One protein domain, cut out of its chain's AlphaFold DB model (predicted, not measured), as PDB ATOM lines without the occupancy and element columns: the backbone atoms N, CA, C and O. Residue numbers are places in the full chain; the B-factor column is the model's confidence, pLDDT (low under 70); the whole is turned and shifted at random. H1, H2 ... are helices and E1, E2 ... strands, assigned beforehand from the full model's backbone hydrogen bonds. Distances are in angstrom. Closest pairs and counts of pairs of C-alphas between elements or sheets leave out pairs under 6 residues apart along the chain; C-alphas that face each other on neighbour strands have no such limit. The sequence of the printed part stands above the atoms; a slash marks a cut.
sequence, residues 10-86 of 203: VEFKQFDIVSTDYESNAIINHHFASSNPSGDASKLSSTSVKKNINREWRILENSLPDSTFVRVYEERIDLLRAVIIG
ATOM      1  N   VAL A  10     292.260 286.805 425.879       58.75
ATOM      2  CA  VAL A  10     291.704 286.571 427.216       58.75
ATOM      3  C   VAL A  10     290.250 287.025 427.192       58.75
ATOM      4  O   VAL A  10     289.930 288.192 427.385       58.75
ATOM      5  N   GLU A  11     289.355 286.099 426.870       64.88
ATOM      6  CA  GLU A  11     287.924 286.349 426.936       64.88
ATOM      7  C   GLU A  11     287.494 286.478 428.401       64.88
ATOM      8  O   GLU A  11     287.673 285.561 429.204       64.88
ATOM      9  N   PHE A  12     286.951 287.641 428.758       69.94
ATOM     10  CA  PHE A  12     286.507 287.910 430.119       69.94
ATOM     11  C   PHE A  12     285.127 287.292 430.353       69.94
ATOM     12  O   PHE A  12     284.127 287.745 429.795       69.94
ATOM     13  N   LYS A  13     285.078 286.241 431.171       82.00
ATOM     14  CA  LYS A  13     283.835 285.548 431.516       82.00
ATOM     15  C   LYS A  13     283.053 286.325 432.571       82.00
ATOM     16  O   LYS A  13     283.627 286.974 433.443       82.00
ATOM     17  N   GLN A  14     281.730 286.211 432.516       84.88
ATOM     18  CA  GLN A  14     280.831 286.784 433.518       84.88
ATOM     19  C   GLN A  14     280.993 286.113 434.889       84.88
ATOM     20  O   GLN A  14     280.925 286.782 435.916       84.88
ATOM     21  N   PHE A  15     281.265 284.808 434.898       87.94
ATOM     22  CA  PHE A  15     281.708 284.069 436.072       87.94
ATOM     23  C   PHE A  15     283.015 283.349 435.732       87.94
ATOM     24  O   PHE A  15     283.061 282.555 434.791       87.94
ATOM     25  N   ASP A  16     284.079 283.657 436.468       87.75
ATOM     26  CA  ASP A  16     285.421 283.134 436.216       87.75
ATOM     27  C   ASP A  16     286.020 282.494 437.474       87.75
ATOM     28  O   ASP A  16     285.900 283.038 438.576       87.75
ATOM     29  N   ILE A  17     286.680 281.348 437.301       86.88
ATOM     30  CA  ILE A  17     287.354 280.602 438.370       86.88
ATOM     31  C   ILE A  17     288.854 280.690 438.106       86.88
ATOM     32  O   ILE A  17     289.338 280.169 437.103       86.88
ATOM     33  N   VAL A  18     289.580 281.352 439.006       83.38
ATOM     34  CA  VAL A  18     291.009 281.638 438.841       83.38
ATOM     35  C   VAL A  18     291.837 280.863 439.864       83.38
ATOM     36  O   VAL A  18     291.608 280.952 441.076       83.38
ATOM     37  N   SER A  19     292.826 280.125 439.365       76.44
ATOM     38  CA  SER A  19     293.844 279.434 440.160       76.44
ATOM     39  C   SER A  19     294.995 280.397 440.505       76.44
ATOM     40  O   SER A  19     295.251 281.379 439.799       76.44
ATOM     41  N   THR A  20     295.648 280.196 441.652       64.69
ATOM     42  CA  THR A  20     296.570 281.204 442.221       64.69
ATOM     43  C   THR A  20     297.991 281.125 441.670       64.69
ATOM     44  O   THR A  20     298.774 282.062 441.823       64.69
ATOM     45  N   ASP A  21     298.303 280.030 440.988       61.78
ATOM     46  CA  ASP A  21     299.572 279.734 440.337       61.78
ATOM     47  C   ASP A  21     299.880 280.682 439.168       61.78
ATOM     48  O   ASP A  21     301.040 281.047 438.978       61.78
ATOM     49  N   TYR A  22     298.858 281.157 438.446       52.44
ATOM     50  CA  TYR A  22     299.030 282.086 437.318       52.44
ATOM     51  C   TYR A  22     298.739 283.553 437.664       52.44
ATOM     52  O   TYR A  22     299.371 284.450 437.108       52.44
ATOM     53  N   GLU A  23     297.833 283.825 438.611       59.41
ATOM     54  CA  GLU A  23     297.451 285.188 439.015       59.41
ATOM     55  C   GLU A  23     297.629 285.439 440.523       59.41
ATOM     56  O   GLU A  23     296.777 286.036 441.189       59.41
ATOM     57  N   SER A  24     298.767 285.029 441.081       56.66
ATOM     58  CA  SER A  24     299.134 285.316 442.479       56.66
ATOM     59  C   SER A  24     299.034 286.815 442.820       56.66
ATOM     60  O   SER A  24     298.527 287.185 443.882       56.66
ATOM     61  N   ASN A  25     299.377 287.694 441.870       58.66
ATOM     62  CA  ASN A  25     299.185 289.148 441.974       58.66
ATOM     63  C   ASN A  25     297.711 289.575 442.057       58.66
ATOM     64  O   ASN A  25     297.396 290.575 442.711       58.66
ATOM     65  N   ALA A  26     296.782 288.834 441.445       60.78
ATOM     66  CA  ALA A  26     295.368 289.169 441.523       60.78
ATOM     67  C   ALA A  26     294.839 288.968 442.938       60.78
ATOM     68  O   ALA A  26     294.046 289.796 443.376       60.78
ATOM     69  N   ILE A  27     295.284 287.951 443.679       69.31
ATOM     70  CA  ILE A  27     294.870 287.766 445.076       69.31
ATOM     71  C   ILE A  27     295.468 288.848 445.970       69.31
ATOM     72  O   ILE A  27     294.745 289.369 446.811       69.31
ATOM     73  N   ILE A  28     296.715 289.271 445.747       68.50
ATOM     74  CA  ILE A  28     297.413 290.266 446.589       68.50
ATOM     75  C   ILE A  28     296.607 291.564 446.775       68.50
ATOM     76  O   ILE A  28     296.558 292.107 447.875       68.50
ATOM     77  N   ASN A  29     295.900 292.024 445.740       75.50
ATOM     78  CA  ASN A  29     295.076 293.237 445.819       75.50
ATOM     79  C   ASN A  29     293.724 293.039 446.534       75.50
ATOM     80  O   ASN A  29     292.900 293.952 446.587       75.50
ATOM     81  N   HIS A  30     293.412 291.838 447.026       81.44
ATOM     82  CA  HIS A  30     292.152 291.574 447.709       81.44
ATOM     83  C   HIS A  30     292.259 292.083 449.144       81.44
ATOM     84  O   HIS A  30     293.156 291.679 449.875       81.44
ATOM     85  N   HIS A  31     291.314 292.921 449.576       82.56
ATOM     86  CA  HIS A  31     291.301 293.477 450.938       82.56
ATOM     87  C   HIS A  31     291.424 292.388 452.023       82.56
ATOM     88  O   HIS A  31     292.074 292.580 453.044       82.56
ATOM     89  N   PHE A  32     290.836 291.219 451.759       80.75
ATOM     90  CA  PHE A  32     290.862 290.046 452.638       80.75
ATOM     91  C   PHE A  32     291.908 288.977 452.256       80.75
ATOM     92  O   PHE A  32     291.821 287.845 452.723       80.75
ATOM     93  N   ALA A  33     292.894 289.284 451.404       77.19
ATOM     94  CA  ALA A  33     293.933 288.310 451.048       77.19
ATOM     95  C   ALA A  33     294.869 287.997 452.215       77.19
ATOM     96  O   ALA A  33     295.151 286.831 452.483       77.19
ATOM     97  N   SER A  34     295.326 289.031 452.929       71.69
ATOM     98  CA  SER A  34     296.197 288.867 454.098       71.69
ATOM     99  C   SER A  34     295.444 288.353 455.321       71.69
ATOM    100  O   SER A  34     296.059 287.808 456.240       71.69
ATOM    101  N   SER A  35     294.112 288.486 455.339       70.56
ATOM    102  CA  SER A  35     293.299 287.726 456.271       70.56
ATOM    103  C   SER A  35     293.261 286.278 455.799       70.56
ATOM    104  O   SER A  35     292.423 285.846 455.000       70.56
ATOM    105  N   ASN A  36     294.156 285.485 456.373       64.12
ATOM    106  CA  ASN A  36     293.781 284.116 456.674       64.12
ATOM    107  C   ASN A  36     292.483 284.161 457.498       64.12
ATOM    108  O   ASN A  36     292.246 285.168 458.168       64.12
ATOM    109  N   PRO A  37     291.631 283.130 457.471       60.53
ATOM    110  CA  PRO A  37     290.537 282.984 458.429       60.53
ATOM    111  C   PRO A  37     291.122 282.844 459.845       60.53
ATOM    112  O   PRO A  37     291.220 281.763 460.424       60.53
ATOM    113  N   SER A  38     291.616 283.958 460.373       49.28
ATOM    114  CA  SER A  38     292.385 284.102 461.591       49.28
ATOM    115  C   SER A  38     291.398 284.032 462.737       49.28
ATOM    116  O   SER A  38     290.763 285.017 463.102       49.28
ATOM    117  N   GLY A  39     291.232 282.810 463.227       51.88
ATOM    118  CA  GLY A  39     290.429 282.470 464.394       51.88
ATOM    119  C   GLY A  39     289.820 281.075 464.306       51.88
ATOM    120  O   GLY A  39     289.650 280.436 465.336       51.88
ATOM    121  N   ASP A  40     289.522 280.581 463.098       50.28
ATOM    122  CA  ASP A  40     288.711 279.367 462.943       50.28
ATOM    123  C   ASP A  40     288.923 278.697 461.571       50.28
ATOM    124  O   ASP A  40     287.984 278.433 460.816       50.28
ATOM    125  N   ALA A  41     290.184 278.423 461.214       52.66
ATOM    126  CA  ALA A  41     290.524 277.647 460.013       52.66
ATOM    127  C   ALA A  41     289.770 276.296 459.963       52.66
ATOM    128  O   ALA A  41     289.480 275.786 458.882       52.66
ATOM    129  N   SER A  42     289.363 275.761 461.121       51.62
ATOM    130  CA  SER A  42     288.465 274.611 461.280       51.62
ATOM    131  C   SER A  42     287.075 274.800 460.673       51.62
ATOM    132  O   SER A  42     286.507 273.843 460.152       51.62
ATOM    133  N   LYS A  43     286.508 276.009 460.692       55.38
ATOM    134  CA  LYS A  43     285.137 276.275 460.228       55.38
ATOM    135  C   LYS A  43     285.041 276.450 458.717       55.38
ATOM    136  O   LYS A  43     284.088 275.947 458.125       55.38
ATOM    137  N   LEU A  44     286.053 277.042 458.075       57.19
ATOM    138  CA  LEU A  44     286.193 276.992 456.610       57.19
ATOM    139  C   LEU A  44     286.729 275.637 456.118       57.19
ATOM    140  O   LEU A  44     286.442 275.235 454.993       57.19
ATOM    141  N   SER A  45     287.459 274.895 456.962       55.97
ATOM    142  CA  SER A  45     287.789 273.479 456.733       55.97
ATOM    143  C   SER A  45     286.552 272.578 456.832       55.97
ATOM    144  O   SER A  45     286.501 271.530 456.184       55.97
ATOM    145  N   SER A  46     285.522 273.003 457.580       67.75
ATOM    146  CA  SER A  46     284.285 272.241 457.703       67.75
ATOM    147  C   SER A  46     283.673 272.011 456.321       67.75
ATOM    148  O   SER A  46     283.389 272.934 455.552       67.75
ATOM    149  N   THR A  47     283.481 270.735 455.994       73.62
ATOM    150  CA  THR A  47     282.976 270.309 454.687       73.62
ATOM    151  C   THR A  47     281.622 270.944 454.366       73.62
ATOM    152  O   THR A  47     281.330 271.197 453.202       73.62
ATOM    153  N   SER A  48     280.816 271.258 455.383       80.19
ATOM    154  CA  SER A  48     279.518 271.921 455.245       80.19
ATOM    155  C   SER A  48     279.624 273.353 454.718       80.19
ATOM    156  O   SER A  48     278.891 273.707 453.799       80.19
ATOM    157  N   VAL A  49     280.554 274.171 455.227       82.88
ATOM    158  CA  VAL A  49     280.727 275.552 454.739       82.88
ATOM    159  C   VAL A  49     281.231 275.548 453.301       82.88
ATOM    160  O   VAL A  49     280.674 276.250 452.460       82.88
ATOM    161  N   LYS A  50     282.199 274.677 452.980       82.75
ATOM    162  CA  LYS A  50     282.668 274.514 451.597       82.75
ATOM    163  C   LYS A  50     281.536 274.112 450.655       82.75
ATOM    164  O   LYS A  50     281.431 274.650 449.558       82.75
ATOM    165  N   LYS A  51     280.675 273.176 451.067       86.31
ATOM    166  CA  LYS A  51     279.517 272.732 450.272       86.31
ATOM    167  C   LYS A  51     278.511 273.855 450.045       86.31
ATOM    168  O   LYS A  51     278.025 273.997 448.928       86.31
ATOM    169  N   ASN A  52     278.228 274.648 451.074       89.00
ATOM    170  CA  ASN A  52     277.299 275.769 450.963       89.00
ATOM    171  C   ASN A  52     277.837 276.831 450.004       89.00
ATOM    172  O   ASN A  52     277.133 277.208 449.079       89.00
ATOM    173  N   ILE A  53     279.100 277.235 450.150       88.19
ATOM    174  CA  ILE A  53     279.738 278.205 449.247       88.19
ATOM    175  C   ILE A  53     279.718 277.702 447.799       88.19
ATOM    176  O   ILE A  53     279.269 278.416 446.909       88.19
ATOM    177  N   ASN A  54     280.104 276.445 447.564       86.56
ATOM    178  CA  ASN A  54     280.048 275.847 446.228       86.56
ATOM    179  C   ASN A  54     278.623 275.803 445.655       86.56
ATOM    180  O   ASN A  54     278.433 275.953 444.449       86.56
ATOM    181  N   ARG A  55     277.608 275.583 446.498       88.88
ATOM    182  CA  ARG A  55     276.204 275.642 446.078       88.88
ATOM    183  C   ARG A  55     275.821 277.054 445.644       88.88
ATOM    184  O   ARG A  55     275.215 277.193 444.589       88.88
ATOM    185  N   GLU A  56     276.193 278.071 446.413       89.94
ATOM    186  CA  GLU A  56     275.919 279.468 446.059       89.94
ATOM    187  C   GLU A  56     276.653 279.882 444.776       89.94
ATOM    188  O   GLU A  56     276.071 280.540 443.922       89.94
ATOM    189  N   TRP A  57     277.888 279.422 444.564       90.06
ATOM    190  CA  TRP A  57     278.623 279.669 443.318       90.06
ATOM    191  C   TRP A  57     277.914 279.107 442.089       90.06
ATOM    192  O   TRP A  57     277.815 279.799 441.083       90.06
ATOM    193  N   ARG A  58     277.343 277.899 442.184       87.00
ATOM    194  CA  ARG A  58     276.525 277.323 441.100       87.00
ATOM    195  C   ARG A  58     275.274 278.142 440.821       87.00
ATOM    196  O   ARG A  58     274.819 278.198 439.684       87.00
ATOM    197  N   ILE A  59     274.678 278.735 441.851       88.94
ATOM    198  CA  ILE A  59     273.526 279.619 441.665       88.94
ATOM    199  C   ILE A  59     273.982 280.881 440.933       88.94
ATOM    200  O   ILE A  59     273.355 281.254 439.945       88.94
ATOM    201  N   LEU A  60     275.093 281.491 441.354       87.75
ATOM    202  CA  LEU A  60     275.654 282.679 440.709       87.75
ATOM    203  C   LEU A  60     276.008 282.419 439.243       87.75
ATOM    204  O   LEU A  60     275.575 283.169 438.379       87.75
ATOM    205  N   GLU A  61     276.695 281.322 438.940       86.19
ATOM    206  CA  GLU A  61     277.046 280.941 437.567       86.19
ATOM    207  C   GLU A  61     275.824 280.892 436.630       86.19
ATOM    208  O   GLU A  61     275.919 281.288 435.474       86.19
ATOM    209  N   ASN A  62     274.660 280.472 437.139       82.62
ATOM    210  CA  ASN A  62     273.438 280.320 436.345       82.62
ATOM    211  C   ASN A  62     272.482 281.526 436.390       82.62
ATOM    212  O   ASN A  62     271.524 281.554 435.621       82.62
ATOM    213  N   SER A  63     272.663 282.480 437.311       85.12
ATOM    214  CA  SER A  63     271.670 283.540 437.577       85.12
ATOM    215  C   SER A  63     272.251 284.951 437.701       85.12
ATOM    216  O   SER A  63     271.609 285.844 438.258       85.12
ATOM    217  N   LEU A  64     273.455 285.181 437.172       84.88
ATOM    218  CA  LEU A  64     274.065 286.510 437.154       84.88
ATOM    219  C   LEU A  64     273.444 287.413 436.068       84.88
ATOM    220  O   LEU A  64     273.361 287.007 434.910       84.88
ATOM    221  N   PRO A  65     273.057 288.660 436.400       83.56
ATOM    222  CA  PRO A  65     272.656 289.653 435.403       83.56
ATOM    223  C   PRO A  65     273.824 290.034 434.490       83.56
ATOM    224  O   PRO A  65     274.936 290.207 434.989       83.56
ATOM    225  N   ASP A  66     273.570 290.289 433.202       80.50
ATOM    226  CA  ASP A  66     274.574 290.602 432.159       80.50
ATOM    227  C   ASP A  66     275.545 291.749 432.507       80.50
ATOM    228  O   ASP A  66     276.636 291.858 431.958       80.50
ATOM    229  N   SER A  67     275.152 292.623 433.433       80.81
ATOM    230  CA  SER A  67     275.951 293.757 433.906       80.81
ATOM    231  C   SER A  67     276.845 293.440 435.110       80.81
ATOM    232  O   SER A  67     277.545 294.322 435.603       80.81
ATOM    233  N   THR A  68     276.826 292.208 435.617       84.50
ATOM    234  CA  THR A  68     277.595 291.794 436.796       84.50
ATOM    235  C   THR A  68     278.608 290.729 436.424       84.50
ATOM    236  O   THR A  68     278.252 289.693 435.876       84.50
ATOM    237  N   PHE A  69     279.860 290.970 436.790       87.19
ATOM    238  CA  PHE A  69     280.982 290.072 436.569       87.19
ATOM    239  C   PHE A  69     281.530 289.616 437.910       87.19
ATOM    240  O   PHE A  69     281.693 290.424 438.823       87.19
ATOM    241  N   VAL A  70     281.830 288.332 438.036       90.12
ATOM    242  CA  VAL A  70     282.276 287.712 439.277       90.12
ATOM    243  C   VAL A  70     283.508 286.858 439.011       90.12
ATOM    244  O   VAL A  70     283.560 286.091 438.056       90.12
ATOM    245  N   ARG A  71     284.502 286.978 439.890       88.81
ATOM    246  CA  ARG A  71     285.715 286.164 439.891       88.81
ATOM    247  C   ARG A  71     285.875 285.484 441.243       88.81
ATOM    248  O   ARG A  71     285.881 286.157 442.276       88.81
ATOM    249  N   VAL A  72     286.030 284.168 441.226       88.50
ATOM    250  CA  VAL A  72     286.249 283.333 442.412       88.50
ATOM    251  C   VAL A  72     287.603 282.637 442.349       88.50
ATOM    252  O   VAL A  72     288.187 282.503 441.273       88.50
ATOM    253  N   TYR A  73     288.106 282.207 443.505       85.12
ATOM    254  CA  TYR A  73     289.439 281.620 443.625       85.12
ATOM    255  C   TYR A  73     289.373 280.165 444.071       85.12
ATOM    256  O   TYR A  73     288.727 279.839 445.067       85.12
ATOM    257  N   GLU A  74     290.079 279.292 443.359       82.25
ATOM    258  CA  GLU A  74     290.026 277.846 443.604       82.25
ATOM    259  C   GLU A  74     290.628 277.458 444.967       82.25
ATOM    260  O   GLU A  74     290.043 276.683 445.723       82.25
ATOM    261  N   GLU A  75     291.762 278.056 445.334       79.62
ATOM    262  CA  GLU A  75     292.450 277.743 446.595       79.62
ATOM    263  C   GLU A  75     291.794 278.381 447.824       79.62
ATOM    264  O   GLU A  75     291.905 277.879 448.947       79.62
ATOM    265  N   ARG A  76     291.094 279.498 447.614       80.56
ATOM    266  CA  ARG A  76     290.445 280.296 448.655       80.56
ATOM    267  C   ARG A  76     288.985 280.506 448.283       80.56
ATOM    268  O   ARG A  76     288.589 281.582 447.847       80.56
ATOM    269  N   ILE A  77     288.184 279.464 448.503       82.25
ATOM    270  CA  ILE A  77     286.743 279.478 448.206       82.25
ATOM    271  C   ILE A  77     285.957 280.551 448.975       82.25
ATOM    272  O   ILE A  77     284.821 280.870 448.654       82.25
ATOM    273  N   ASP A  78     286.533 281.091 450.040       80.69
ATOM    274  CA  ASP A  78     285.962 282.170 450.835       80.69
ATOM    275  C   ASP A  78     286.178 283.556 450.208       80.69
ATOM    276  O   ASP A  78     285.564 284.526 450.649       80.69
ATOM    277  N   LEU A  79     287.027 283.658 449.182       84.69
ATOM    278  CA  LEU A  79     287.302 284.891 448.459       84.69
ATOM    279  C   LEU A  79     286.513 284.938 447.145       84.69
ATOM    280  O   LEU A  79     286.533 284.009 446.337       84.69
ATOM    281  N   LEU A  80     285.851 286.070 446.917       87.62
ATOM    282  CA  LEU A  80     285.082 286.365 445.714       87.62
ATOM    283  C   LEU A  80     285.194 287.860 445.417       87.62
ATOM    284  O   LEU A  80     285.076 288.694 446.317       87.62
ATOM    285  N   ARG A  81     285.381 288.209 444.144       86.88
ATOM    286  CA  ARG A  81     285.286 289.581 443.638       86.88
ATOM    287  C   ARG A  81     284.093 289.719 442.720       86.88
ATOM    288  O   ARG A  81     283.878 288.862 441.876       86.88
ATOM    289  N   ALA A  82     283.380 290.830 442.843       88.06
ATOM    290  CA  ALA A  82     282.304 291.190 441.935       88.06
ATOM    291  C   ALA A  82     282.511 292.612 441.404       88.06
ATOM    292  O   ALA A  82     282.919 293.511 442.141       88.06
ATOM    293  N   VAL A  83     282.211 292.805 440.126       84.44
ATOM    294  CA  VAL A  83     282.163 294.092 439.441       84.44
ATOM    295  C   VAL A  83     280.757 294.244 438.888       84.44
ATOM    296  O   VAL A  83     280.318 293.440 438.073       84.44
ATOM    297  N   ILE A  84     280.050 295.277 439.335       85.31
ATOM    298  CA  ILE A  84     278.721 295.614 438.827       85.31
ATOM    299  C   ILE A  84     278.891 296.829 437.925       85.31
ATOM    300  O   ILE A  84     279.212 297.925 438.394       85.31
ATOM    301  N   ILE A  85     278.689 296.640 436.628       79.56
ATOM    302  CA  ILE A  85     278.621 297.735 435.669       79.56
ATOM    303  C   ILE A  85     277.262 298.399 435.871       79.56
ATOM    304  O   ILE A  85     276.218 297.851 435.532       79.56
ATOM    305  N   GLY A  86     277.276 299.565 436.514       69.38
ATOM    306  CA  GLY A  86     276.053 300.269 436.880       69.38
ATOM    307  C   GLY A  86     275.147 300.507 435.671       69.38
ATOM    308  O   GLY A  86     275.590 301.024 434.646       69.38
TER     309      GLY A  86
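AT A GLANCE: This is residues 10 to 86 of the 203 residues of an uncharacterized protein of Macleaya cordata (UniProt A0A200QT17). A small three-stranded sheet, E1, E2 and E3, has the long helix H3 running past one side of it and the short helix H1 past another, while a wide loop of chain, residues 29 to 40 and then H2, leads from H1 round to the start of H3. H1 and H3 only graze the sheet, and residues 38 to 43, of which 41 to 43 belong to H2, stick out free at one end. The 77 printed residues hold three named helices and three named strands, in the order E1 H1 H2 H3 E2 E3, of the mixed class. The sheet is mixed, with the order E1 E2 E3, E1 parallel and E3 antiparallel to E2. The whole is compact, with a radius of gyration of the C-alphas of 13.3 A and spans of 36 by 27 by 23 A.

IN THESE COORDINATES: Begin in the sheet with E2, residues 68 to 73, which runs 17.0 A from C-alpha 68 at (277.595, 291.794, 436.796). Beside it look for E1, residues 15 to 18, and E3, residues 80 to 84, which ends at C-alpha 84 at (278.721, 295.614, 438.827). Find C-alpha 47 at (282.976, 270.309, 454.687); from there H3, residues 47 to 63, runs 24.4 A. The short helices are H1, residues 24 to 28, and H2, residues 41 to 45.

HOW THE PARTS SIT: Look first at E1 and E2, parallel at 24 degrees, where N 16 and O 70 are 3.0 A apart, within hydrogen-bond range. On the other side of E2, E3 is antiparallel at 167 degrees and forms a hairpin with it; N 71 and O 81 are 2.8 A apart. E1, H1 H2 H3 and E2 form a strand-helix-strand unit, two parallel neighbour strands with helices between. H3 only grazes the sheet, with residues 57 to 62; its closest C-alphas to E1 are those of Glu 61 and Phe 15, 5.8 A apart. H1 only grazes the sheet with residues 24 to 27. H2 is not on the sheet, and is close to H3 but not clearly touching, with the C-alphas of Leu 44 and Lys 50 closest at 6.6 A. H1 is apart from H2 and H3. In H1, H2 and H3 every O i to N i+4 pair is within hydrogen-bond range.

THE WHOLE: The two C-alphas farthest apart are those of Glu 11 and Gly 39, 37.7 A. The printed part has no cut, and its long link joins H1 to H2, with 12 residues. Look to the B-factor column for pLDDT, with a mean of 76.3 over the printed part; it is under 70 at residues 10 to 12, 20 to 28, 36 to 46 and 86.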